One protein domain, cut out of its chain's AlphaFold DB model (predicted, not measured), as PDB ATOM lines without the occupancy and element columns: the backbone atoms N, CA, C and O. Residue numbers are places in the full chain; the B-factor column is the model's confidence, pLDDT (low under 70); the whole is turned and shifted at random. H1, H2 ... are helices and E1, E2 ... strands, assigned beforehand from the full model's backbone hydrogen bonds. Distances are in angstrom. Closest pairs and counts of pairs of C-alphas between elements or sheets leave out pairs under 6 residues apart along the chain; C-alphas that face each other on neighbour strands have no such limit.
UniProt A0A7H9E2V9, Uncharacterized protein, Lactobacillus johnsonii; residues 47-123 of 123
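Overview. This is residues 47 to 123 of the 123 residues of an uncharacterized protein of Lactobacillus johnsonii (UniProt A0A7H9E2V9). A strongly twisted antiparallel sheet, E1-E4-E3-E2, makes the body. Residues 110 to 123, including helix H1, stick out from it. The printed part has 77 residues, E1 to E4 then H1, and is mostly strand and loose: radius of gyration of the C-alphas 15.8 A, spans 51 by 38 by 15 A.

Arrangement. E1, residues 49 to 56, is antiparallel to E4, residues 86 to 97; N 50 and O 95 are 2.8 A apart. E3, residues 70 to 82, forms hairpins with E4, N 80 to O 88 2.8 A, and E2, residues 62 to 67, N 65 to O 72 2.9 A. E2, E3 and E4 make a meander, successive antiparallel neighbours; with E1 beside E4, a Greek key. H1, residues 111 to 119, is not on the sheet; 4 of 5 O i to N i+4 pairs are within hydrogen-bond range.

Along the chain. E1 begins at C-alpha 49 (3.452, -42.838, 22.392); H1 ends at C-alpha 119 (19.108, -14.943, 12.578). E3 is 28.5 A long, E4 32.5 A.

Size, cuts and confidence. The E4-to-H1 link is long; residues 106 to 123 have pLDDT under 70.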
ATOM      1  N   PRO A  47       3.085 -49.172  23.740       82.56
ATOM      2  CA  PRO A  47       3.985 -48.132  23.263       82.56
ATOM      3  C   PRO A  47       3.971 -46.907  24.188       82.56
ATOM      4  O   PRO A  47       2.963 -46.555  24.792       82.56
ATOM      5  N   SER A  48       5.101 -46.207  24.288       87.25
ATOM      6  CA  SER A  48       5.193 -44.973  25.085       87.25
ATOM      7  C   SER A  48       4.432 -43.800  24.462       87.25
ATOM      8  O   SER A  48       4.046 -42.867  25.167       87.25
ATOM      9  N   ARG A  49       4.206 -43.840  23.144       88.25
ATOM     10  CA  ARG A  49       3.452 -42.838  22.392       88.25
ATOM     11  C   ARG A  49       2.778 -43.433  21.160       88.25
ATOM     12  O   ARG A  49       3.313 -44.357  20.553       88.25
ATOM     13  N   ILE A  50       1.660 -42.842  20.758       89.81
ATOM     14  CA  ILE A  50       0.926 -43.162  19.530       89.81
ATOM     15  C   ILE A  50       0.703 -41.891  18.715       89.81
ATOM     16  O   ILE A  50       0.452 -40.828  19.278       89.81
ATOM     17  N   TRP A  51       0.822 -41.979  17.393       92.00
ATOM     18  CA  TRP A  51       0.526 -40.867  16.491       92.00
ATOM     19  C   TRP A  51      -0.920 -40.958  16.030       92.00
ATOM     20  O   TRP A  51      -1.333 -42.006  15.533       92.00
ATOM     21  N   ILE A  52      -1.681 -39.877  16.174       92.38
ATOM     22  CA  ILE A  52      -3.093 -39.863  15.798       92.38
ATOM     23  C   ILE A  52      -3.450 -38.634  14.976       92.38
ATOM     24  O   ILE A  52      -2.761 -37.613  14.989       92.38
ATOM     25  N   THR A  53      -4.575 -38.749  14.282       93.12
ATOM     26  CA  THR A  53      -5.265 -37.645  13.627       93.12
ATOM     27  C   THR A  53      -6.704 -37.620  14.142       93.12
ATOM     28  O   THR A  53      -7.340 -38.670  14.199       93.12
ATOM     29  N   LEU A  54      -7.201 -36.450  14.542       93.00
ATOM     30  CA  LEU A  54      -8.510 -36.268  15.173       93.00
ATOM     31  C   LEU A  54      -9.270 -35.123  14.498       93.00
ATOM     32  O   LEU A  54      -8.700 -34.062  14.252       93.00
ATOM     33  N   GLY A  55     -10.562 -35.320  14.237       93.00
ATOM     34  CA  GLY A  55     -11.478 -34.242  13.867       93.00
ATOM     35  C   GLY A  55     -12.205 -33.699  15.098       93.00
ATOM     36  O   GLY A  55     -12.773 -34.477  15.861       93.00
ATOM     37  N   ALA A  56     -12.212 -32.379  15.281       91.06
ATOM     38  CA  ALA A  56     -12.981 -31.699  16.324       91.06
ATOM     39  C   ALA A  56     -13.632 -30.418  15.778       91.06
ATOM     40  O   ALA A  56     -13.145 -29.812  14.828       91.06
ATOM     41  N   TYR A  57     -14.755 -29.993  16.360       89.94
ATOM     42  CA  TYR A  57     -15.518 -28.827  15.881       89.94
ATOM     43  C   TYR A  57     -15.030 -27.478  16.445       89.94
ATOM     44  O   TYR A  57     -15.538 -26.420  16.067       89.94
ATOM     45  N   ASP A  58     -14.028 -27.484  17.325       89.25
ATOM     46  CA  ASP A  58     -13.409 -26.262  17.844       89.25
ATOM     47  C   ASP A  58     -12.444 -25.622  16.823       89.25
ATOM     48  O   ASP A  58     -12.243 -26.134  15.721       89.25
ATOM     49  N   ASN A  59     -11.897 -24.442  17.131       88.69
ATOM     50  CA  ASN A  59     -10.962 -23.704  16.260       88.69
ATOM     51  C   ASN A  59      -9.660 -23.325  16.973       88.69
ATOM     52  O   ASN A  59      -9.064 -22.279  16.704       88.69
ATOM     53  N   SER A  60      -9.253 -24.135  17.936       88.06
ATOM     54  CA  SER A  60      -8.058 -23.863  18.716       88.06
ATOM     55  C   SER A  60      -6.802 -24.095  17.862       88.06
ATOM     56  O   SER A  60      -6.804 -24.893  16.923       88.06
ATOM     57  N   PRO A  61      -5.687 -23.401  18.136       87.31
ATOM     58  CA  PRO A  61      -4.413 -23.726  17.494       87.31
ATOM     59  C   PRO A  61      -3.929 -25.135  17.880       87.31
ATOM     60  O   PRO A  61      -3.213 -25.782  17.114       87.31
ATOM     61  N   THR A  62      -4.331 -25.606  19.062       89.12
ATOM     62  CA  THR A  62      -3.955 -26.885  19.657       89.12
ATOM     63  C   THR A  62      -5.170 -27.497  20.355       89.12
ATOM     64  O   THR A  62      -6.024 -26.771  20.861       89.12
ATOM     65  N   HIS A  63      -5.261 -28.825  20.379       88.69
ATOM     66  CA  HIS A  63      -6.368 -29.557  20.993       88.69
ATOM     67  C   HIS A  63      -5.820 -30.620  21.944       88.69
ATOM     68  O   HIS A  63      -5.017 -31.459  21.537       88.69
ATOM     69  N   TYR A  64      -6.213 -30.571  23.215       92.12
ATOM     70  CA  TYR A  64      -5.850 -31.607  24.180       92.12
ATOM     71  C   TYR A  64      -6.788 -32.801  24.034       92.12
ATOM     72  O   TYR A  64      -8.001 -32.622  23.969       92.12
ATOM     73  N   PHE A  65      -6.235 -34.009  24.006       92.94
ATOM     74  CA  PHE A  65      -7.016 -35.224  23.830       92.94
ATOM     75  C   PHE A  65      -6.471 -36.368  24.686       92.94
ATOM     76  O   PHE A  65      -5.254 -36.551  24.794       92.94
ATOM     77  N   GLU A  66      -7.378 -37.158  25.266       92.81
ATOM     78  CA  GLU A  66      -7.057 -38.387  25.990       92.81
ATOM     79  C   GLU A  66      -7.841 -39.569  25.420       92.81
ATOM     80  O   GLU A  66      -9.046 -39.478  25.195       92.81
ATOM     81  N   TYR A  67      -7.163 -40.697  25.216       86.75
ATOM     82  CA  TYR A  67      -7.777 -41.924  24.716       86.75
ATOM     83  C   TYR A  67      -7.010 -43.155  25.196       86.75
ATOM     84  O   TYR A  67      -5.789 -43.213  25.064       86.75
ATOM     85  N   ASN A  68      -7.715 -44.142  25.761       88.62
ATOM     86  CA  ASN A  68      -7.165 -45.435  26.201       88.62
ATOM     87  C   ASN A  68      -5.860 -45.342  27.016       88.62
ATOM     88  O   ASN A  68      -4.908 -46.082  26.783       88.62
ATOM     89  N   GLY A  69      -5.790 -44.411  27.972       87.25
ATOM     90  CA  GLY A  69      -4.597 -44.236  28.812       87.25
ATOM     91  C   GLY A  69      -3.441 -43.487  28.136       87.25
ATOM     92  O   GLY A  69      -2.358 -43.393  28.719       87.25
ATOM     93  N   TYR A  70      -3.671 -42.913  26.957       92.00
ATOM     94  CA  TYR A  70      -2.785 -41.959  26.305       92.00
ATOM     95  C   TYR A  70      -3.355 -40.549  26.394       92.00
ATOM     96  O   TYR A  70      -4.569 -40.363  26.401       92.00
ATOM     97  N   ARG A  71      -2.473 -39.556  26.442       92.88
ATOM     98  CA  ARG A  71      -2.822 -38.138  26.530       92.88
ATOM     99  C   ARG A  71      -1.814 -37.270  25.795       92.88
ATOM    100  O   ARG A  71      -0.621 -37.576  25.785       92.88
ATOM    101  N   GLY A  72      -2.268 -36.197  25.169       91.62
ATOM    102  CA  GLY A  72      -1.392 -35.352  24.366       91.62
ATOM    103  C   GLY A  72      -2.074 -34.106  23.833       91.62
ATOM    104  O   GLY A  72      -3.298 -34.024  23.767       91.62
ATOM    105  N   TYR A  73      -1.255 -33.144  23.423       91.69
ATOM    106  CA  TYR A  73      -1.707 -31.983  22.672       91.69
ATOM    107  C   TYR A  73      -1.484 -32.227  21.180       91.69
ATOM    108  O   TYR A  73      -0.376 -32.539  20.741       91.69
ATOM    109  N   LEU A  74      -2.544 -32.065  20.402       90.38
ATOM    110  CA  LEU A  74      -2.550 -32.204  18.955       90.38
ATOM    111  C   LEU A  74      -2.499 -30.815  18.313       90.38
ATOM    112  O   LEU A  74      -3.200 -29.899  18.743       90.38
ATOM    113  N   SER A  75      -1.691 -30.653  17.271       89.88
ATOM    114  CA  SER A  75      -1.564 -29.389  16.540       89.88
ATOM    115  C   SER A  75      -2.579 -29.319  15.408       89.88
ATOM    116  O   SER A  75      -2.823 -30.317  14.724       89.88
ATOM    117  N   ARG A  76      -3.157 -28.135  15.186       90.12
ATOM    118  CA  ARG A  76      -4.062 -27.904  14.058       90.12
ATOM    119  C   ARG A  76      -3.326 -28.106  12.735       90.12
ATOM    120  O   ARG A  76      -2.290 -27.488  12.504       90.12
ATOM    121  N   VAL A  77      -3.911 -28.912  11.858       89.25
ATOM    122  CA  VAL A  77      -3.432 -29.147  10.490       89.25
ATOM    123  C   VAL A  77      -4.237 -28.308   9.508       89.25
ATOM    124  O   VAL A  77      -3.679 -27.483   8.793       89.25
ATOM    125  N   THR A  78      -5.555 -28.489   9.497       92.25
ATOM    126  CA  THR A  78      -6.466 -27.791   8.586       92.25
ATOM    127  C   THR A  78      -7.815 -27.560   9.256       92.25
ATOM    128  O   THR A  78      -8.124 -28.171  10.281       92.25
ATOM    129  N   ARG A  79      -8.619 -26.671   8.682       90.38
ATOM    130  CA  ARG A  79     -10.022 -26.482   9.039       90.38
ATOM    131  C   ARG A  79     -10.839 -26.511   7.762       90.38
ATOM    132  O   ARG A  79     -10.615 -25.704   6.865       90.38
ATOM    133  N   GLU A  80     -11.801 -27.415   7.712       89.69
ATOM    134  CA  GLU A  80     -12.623 -27.656   6.535       89.69
ATOM    135  C   GLU A  80     -14.085 -27.357   6.844       89.69
ATOM    136  O   GLU A  80     -14.598 -27.658   7.927       89.69
ATOM    137  N   ARG A  81     -14.773 -26.733   5.888       90.94
ATOM    138  CA  ARG A  81     -16.210 -26.487   5.986       90.94
ATOM    139  C   ARG A  81     -16.951 -27.745   5.547       90.94
ATOM    140  O   ARG A  81     -16.836 -28.162   4.402       90.94
ATOM    141  N   ILE A  82     -17.755 -28.301   6.444       86.69
ATOM    142  CA  ILE A  82     -18.637 -29.426   6.155       86.69
ATOM    143  C   ILE A  82     -20.013 -28.858   5.815       86.69
ATOM    144  O   ILE A  82     -20.668 -28.214   6.644       86.69
ATOM    145  N   VAL A  83     -20.455 -29.079   4.578       86.00
ATOM    146  CA  VAL A  83     -21.765 -28.622   4.097       86.00
ATOM    147  C   VAL A  83     -22.864 -29.139   5.032       86.00
ATOM    148  O   VAL A  83     -22.918 -30.322   5.353       86.00
ATOM    149  N   GLY A  84     -23.707 -28.229   5.528       83.50
ATOM    150  CA  GLY A  84     -24.812 -28.553   6.439       83.50
ATOM    151  C   GLY A  84     -24.424 -28.912   7.882       83.50
ATOM    152  O   GLY A  84     -25.320 -29.130   8.689       83.50
ATOM    153  N   ARG A  85     -23.130 -28.966   8.236       78.31
ATOM    154  CA  ARG A  85     -22.663 -29.346   9.592       78.31
ATOM    155  C   ARG A  85     -21.632 -28.397  10.214       78.31
ATOM    156  O   ARG A  85     -21.127 -28.663  11.298       78.31
ATOM    157  N   GLY A  86     -21.327 -27.278   9.555       88.06
ATOM    158  CA  GLY A  86     -20.431 -26.247  10.085       88.06
ATOM    159  C   GLY A  86     -18.991 -26.411   9.605       88.06
ATOM    160  O   GLY A  86     -18.746 -26.599   8.419       88.06
ATOM    161  N   SER A  87     -18.010 -26.257  10.491       91.31
ATOM    162  CA  SER A  87     -16.593 -26.456  10.158       91.31
ATOM    163  C   SER A  87     -15.953 -27.416  11.144       91.31
ATOM    164  O   SER A  87     -16.178 -27.289  12.344       91.31
ATOM    165  N   MET A  88     -15.140 -28.332  10.636       94.00
ATOM    166  CA  MET A  88     -14.358 -29.266  11.434       94.00
ATOM    167  C   MET A  88     -12.881 -28.929  11.287       94.00
ATOM    168  O   MET A  88     -12.382 -28.684  10.189       94.00
ATOM    169  N   THR A  89     -12.184 -28.899  12.409       92.62
ATOM    170  CA  THR A  89     -10.739 -28.747  12.470       92.62
ATOM    171  C   THR A  89     -10.102 -30.114  12.622       92.62
ATOM    172  O   THR A  89     -10.539 -30.950  13.412       92.62
ATOM    173  N   LEU A  90      -9.057 -30.332  11.844       93.69
ATOM    174  CA  LEU A  90      -8.303 -31.564  11.791       93.69
ATOM    175  C   LEU A  90      -7.000 -31.338  12.557       93.69
ATOM    176  O   LEU A  90      -6.209 -30.458  12.207       93.69
ATOM    177  N   TYR A  91      -6.794 -32.107  13.617       90.75
ATOM    178  CA  TYR A  91      -5.626 -32.037  14.486       90.75
ATOM    179  C   TYR A  91      -4.775 -33.293  14.345       90.75
ATOM    180  O   TYR A  91      -5.292 -34.382  14.095       90.75
ATOM    181  N   ARG A  92      -3.461 -33.161  14.526       91.94
ATOM    182  CA  ARG A  92      -2.521 -34.283  14.460       91.94
ATOM    183  C   ARG A  92      -1.408 -34.121  15.488       91.94
ATOM    184  O   ARG A  92      -0.969 -33.006  15.764       91.94
ATOM    185  N   GLY A  93      -0.946 -35.229  16.054       88.56
ATOM    186  CA  GLY A  93       0.123 -35.211  17.047       88.56
ATOM    187  C   GLY A  93       0.335 -36.558  17.725       88.56
ATOM    188  O   GLY A  93      -0.351 -37.539  17.431       88.56
ATOM    189  N   TYR A  94       1.299 -36.588  18.645       91.38
ATOM    190  CA  TYR A  94       1.530 -37.738  19.511       91.38
ATOM    191  C   TYR A  94       0.659 -37.645  20.765       91.38
ATOM    192  O   TYR A  94       0.646 -36.616  21.441       91.38
ATOM    193  N   LEU A  95       0.008 -38.749  21.119       91.62
ATOM    194  CA  LEU A  95      -0.433 -38.995  22.485       91.62
ATOM    195  C   LEU A  95       0.613 -39.842  23.197       91.62
ATOM    196  O   LEU A  95       1.187 -40.755  22.609       91.62
ATOM    197  N   TYR A  96       0.832 -39.565  24.470       90.44
ATOM    198  CA  TYR A  96       1.821 -40.217  25.311       90.44
ATOM    199  C   TYR A  96       1.116 -41.065  26.355       90.44
ATOM    200  O   TYR A  96       0.088 -40.647  26.893       90.44
ATOM    201  N   SER A  97       1.650 -42.247  26.648       89.94
ATOM    202  CA  SER A  97       1.100 -43.091  27.704       89.94
ATOM    203  C   SER A  97       1.167 -42.361  29.049       89.94
ATOM    204  O   SER A  97       2.029 -41.505  29.271       89.94
ATOM    205  N   ARG A  98       0.274 -42.703  29.983       82.56
ATOM    206  CA  ARG A  98       0.245 -42.101  31.332       82.56
ATOM    207  C   ARG A  98       1.576 -42.175  32.084       82.56
ATOM    208  O   ARG A  98       1.820 -41.337  32.946       82.56
ATOM    209  N   ASN A  99       2.432 -43.134  31.736       83.31
ATOM    210  CA  ASN A  99       3.746 -43.325  32.349       83.31
ATOM    211  C   ASN A  99       4.749 -42.224  31.962       83.31
ATOM    212  O   ASN A  99       5.759 -42.035  32.639       83.31
ATOM    213  N   VAL A 100       4.485 -41.478  30.885       80.50
ATOM    214  CA  VAL A 100       5.303 -40.333  30.486       80.50
ATOM    215  C   VAL A 100       5.013 -39.157  31.425       80.50
ATOM    216  O   VAL A 100       3.889 -38.654  31.501       80.50
ATOM    217  N   ARG A 101       6.051 -38.715  32.152       80.62
ATOM    218  CA  ARG A 101       5.952 -37.684  33.203       80.62
ATOM    219  C   ARG A 101       5.511 -36.317  32.687       80.62
ATOM    220  O   ARG A 101       4.765 -35.631  33.374       80.62
ATOM    221  N   SER A 102       5.986 -35.922  31.509       77.81
ATOM    222  CA  SER A 102       5.692 -34.620  30.911       77.81
ATOM    223  C   SER A 102       5.306 -34.788  29.451       77.81
ATOM    224  O   SER A 102       6.005 -35.455  28.686       77.81
ATOM    225  N   ILE A 103       4.181 -34.188  29.079       83.19
ATOM    226  CA  ILE A 103       3.714 -34.130  27.699       83.19
ATOM    227  C   ILE A 103       4.284 -32.848  27.093       83.19
ATOM    228  O   ILE A 103       4.060 -31.777  27.661       83.19
ATOM    229  N   PRO A 104       4.960 -32.917  25.936       78.56
ATOM    230  CA  PRO A 104       5.346 -31.722  25.209       78.56
ATOM    231  C   PRO A 104       4.103 -30.901  24.874       78.56
ATOM    232  O   PRO A 104       3.212 -31.361  24.152       78.56
ATOM    233  N   THR A 105       4.034 -29.684  25.397       72.62
ATOM    234  CA  THR A 105       3.071 -28.704  24.919       72.62
ATOM    235  C   THR A 105       3.576 -28.177  23.574       72.62
ATOM    236  O   THR A 105       4.739 -27.782  23.464       72.62
ATOM    237  N   PRO A 106       2.756 -28.190  22.510       66.44
ATOM    238  CA  PRO A 106       3.096 -27.511  21.270       66.44
ATOM    239  C   PRO A 106       3.388 -26.053  21.605       66.44
ATOM    240  O   PRO A 106       2.586 -25.404  22.279       66.44
ATOM    241  N   TYR A 107       4.556 -25.572  21.170       56.56
ATOM    242  CA  TYR A 107       4.982 -24.198  21.390       56.56
ATOM    243  C   TYR A 107       3.836 -23.260  21.016       56.56
ATOM    244  O   TYR A 107       3.446 -23.170  19.847       56.56
ATOM    245  N   SER A 108       3.282 -22.566  22.018       52.25
ATOM    246  CA  SER A 108       2.489 -21.371  21.763       52.25
ATOM    247  C   SER A 108       3.422 -20.464  20.992       52.25
ATOM    248  O   SER A 108       4.467 -20.091  21.519       52.25
ATOM    249  N   ARG A 109       3.125 -20.257  19.708       47.56
ATOM    250  CA  ARG A 109       3.896 -19.444  18.771       47.56
ATOM    251  C   ARG A 109       4.389 -18.195  19.512       47.56
ATOM    252  O   ARG A 109       3.626 -17.251  19.682       47.56
ATOM    253  N   ASN A 110       5.638 -18.192  19.967       39.16
ATOM    254  CA  ASN A 110       6.314 -16.957  20.302       39.16
ATOM    255  C   ASN A 110       7.080 -16.602  19.028       39.16
ATOM    256  O   ASN A 110       8.140 -17.183  18.783       39.16
ATOM    257  N   PRO A 111       6.526 -15.750  18.147       47.94
ATOM    258  CA  PRO A 111       7.152 -15.418  16.868       47.94
ATOM    259  C   PRO A 111       8.546 -14.784  17.018       47.94
ATOM    260  O   PRO A 111       9.233 -14.609  16.018       47.94
ATOM    261  N   GLN A 112       8.974 -14.457  18.241       43.97
ATOM    262  CA  GLN A 112      10.313 -13.957  18.540       43.97
ATOM    263  C   GLN A 112      11.383 -15.064  18.530       43.97
ATOM    264  O   GLN A 112      12.446 -14.852  17.965       43.97
ATOM    265  N   LEU A 113      11.087 -16.278  19.017       41.97
ATOM    266  CA  LEU A 113      12.084 -17.363  19.053       41.97
ATOM    267  C   LEU A 113      12.416 -17.924  17.662       41.97
ATOM    268  O   LEU A 113      13.530 -18.381  17.432       41.97
ATOM    269  N   LEU A 114      11.475 -17.864  16.712       41.41
ATOM    270  CA  LEU A 114      11.748 -18.268  15.328       41.41
ATOM    271  C   LEU A 114      12.664 -17.260  14.612       41.41
ATOM    272  O   LEU A 114      13.411 -17.649  13.723       41.41
ATOM    273  N   LYS A 115      12.626 -15.978  15.009       44.84
ATOM    274  CA  LYS A 115      13.550 -14.964  14.486       44.84
ATOM    275  C   LYS A 115      14.962 -15.178  15.014       44.84
ATOM    276  O   LYS A 115      15.883 -15.084  14.220       44.84
ATOM    277  N   ASP A 116      15.125 -15.536  16.286       47.00
ATOM    278  CA  ASP A 116      16.458 -15.781  16.849       47.00
ATOM    279  C   ASP A 116      17.125 -17.030  16.259       47.00
ATOM    280  O   ASP A 116      18.320 -17.008  15.989       47.00
ATOM    281  N   VAL A 117      16.365 -18.098  15.982       46.78
ATOM    282  CA  VAL A 117      16.918 -19.306  15.337       46.78
ATOM    283  C   VAL A 117      17.288 -19.050  13.872       46.78
ATOM    284  O   VAL A 117      18.331 -19.517  13.433       46.78
ATOM    285  N   LEU A 118      16.490 -18.271  13.133       43.75
ATOM    286  CA  LEU A 118      16.792 -17.931  11.735       43.75
ATOM    287  C   LEU A 118      17.867 -16.838  11.597       43.75
ATOM    288  O   LEU A 118      18.586 -16.822  10.609       43.75
ATOM    289  N   SER A 119      18.024 -15.941  12.579       45.44
ATOM    290  CA  SER A 119      19.108 -14.943  12.578       45.44
ATOM    291  C   SER A 119      20.470 -15.511  12.976       45.44
ATOM    292  O   SER A 119      21.476 -14.832  12.781       45.44
ATOM    293  N   LEU A 120      20.523 -16.718  13.541       48.03
ATOM    294  CA  LEU A 120      21.776 -17.397  13.884       48.03
ATOM    295  C   LEU A 120      22.364 -18.211  12.721       48.03
ATOM    296  O   LEU A 120      23.493 -18.672  12.842       48.03
ATOM    297  N   GLU A 121      21.643 -18.366  11.608       47.50
ATOM    298  CA  GLU A 121      22.173 -18.996  10.386       47.50
ATOM    299  C   GLU A 121      22.856 -17.990   9.435       47.50
ATOM    300  O   GLU A 121      23.538 -18.408   8.506       47.50
ATOM    301  N   ASP A 122      22.750 -16.682   9.710       46.97
ATOM    302  CA  ASP A 122      23.313 -15.593   8.888       46.97
ATOM    303  C   ASP A 122      24.501 -14.852   9.556       46.97
ATOM    304  O   ASP A 122      24.766 -13.685   9.244       46.97
ATOM    305  N   LYS A 123      25.235 -15.485  10.484       38.56
ATOM    306  CA  LYS A 123      26.437 -14.883  11.097       38.56
ATOM    307  C   LYS A 123      27.657 -15.790  11.138       38.56
ATOM    308  O   LYS A 123      27.519 -16.950  11.572       38.56
TER     309      LYS A 123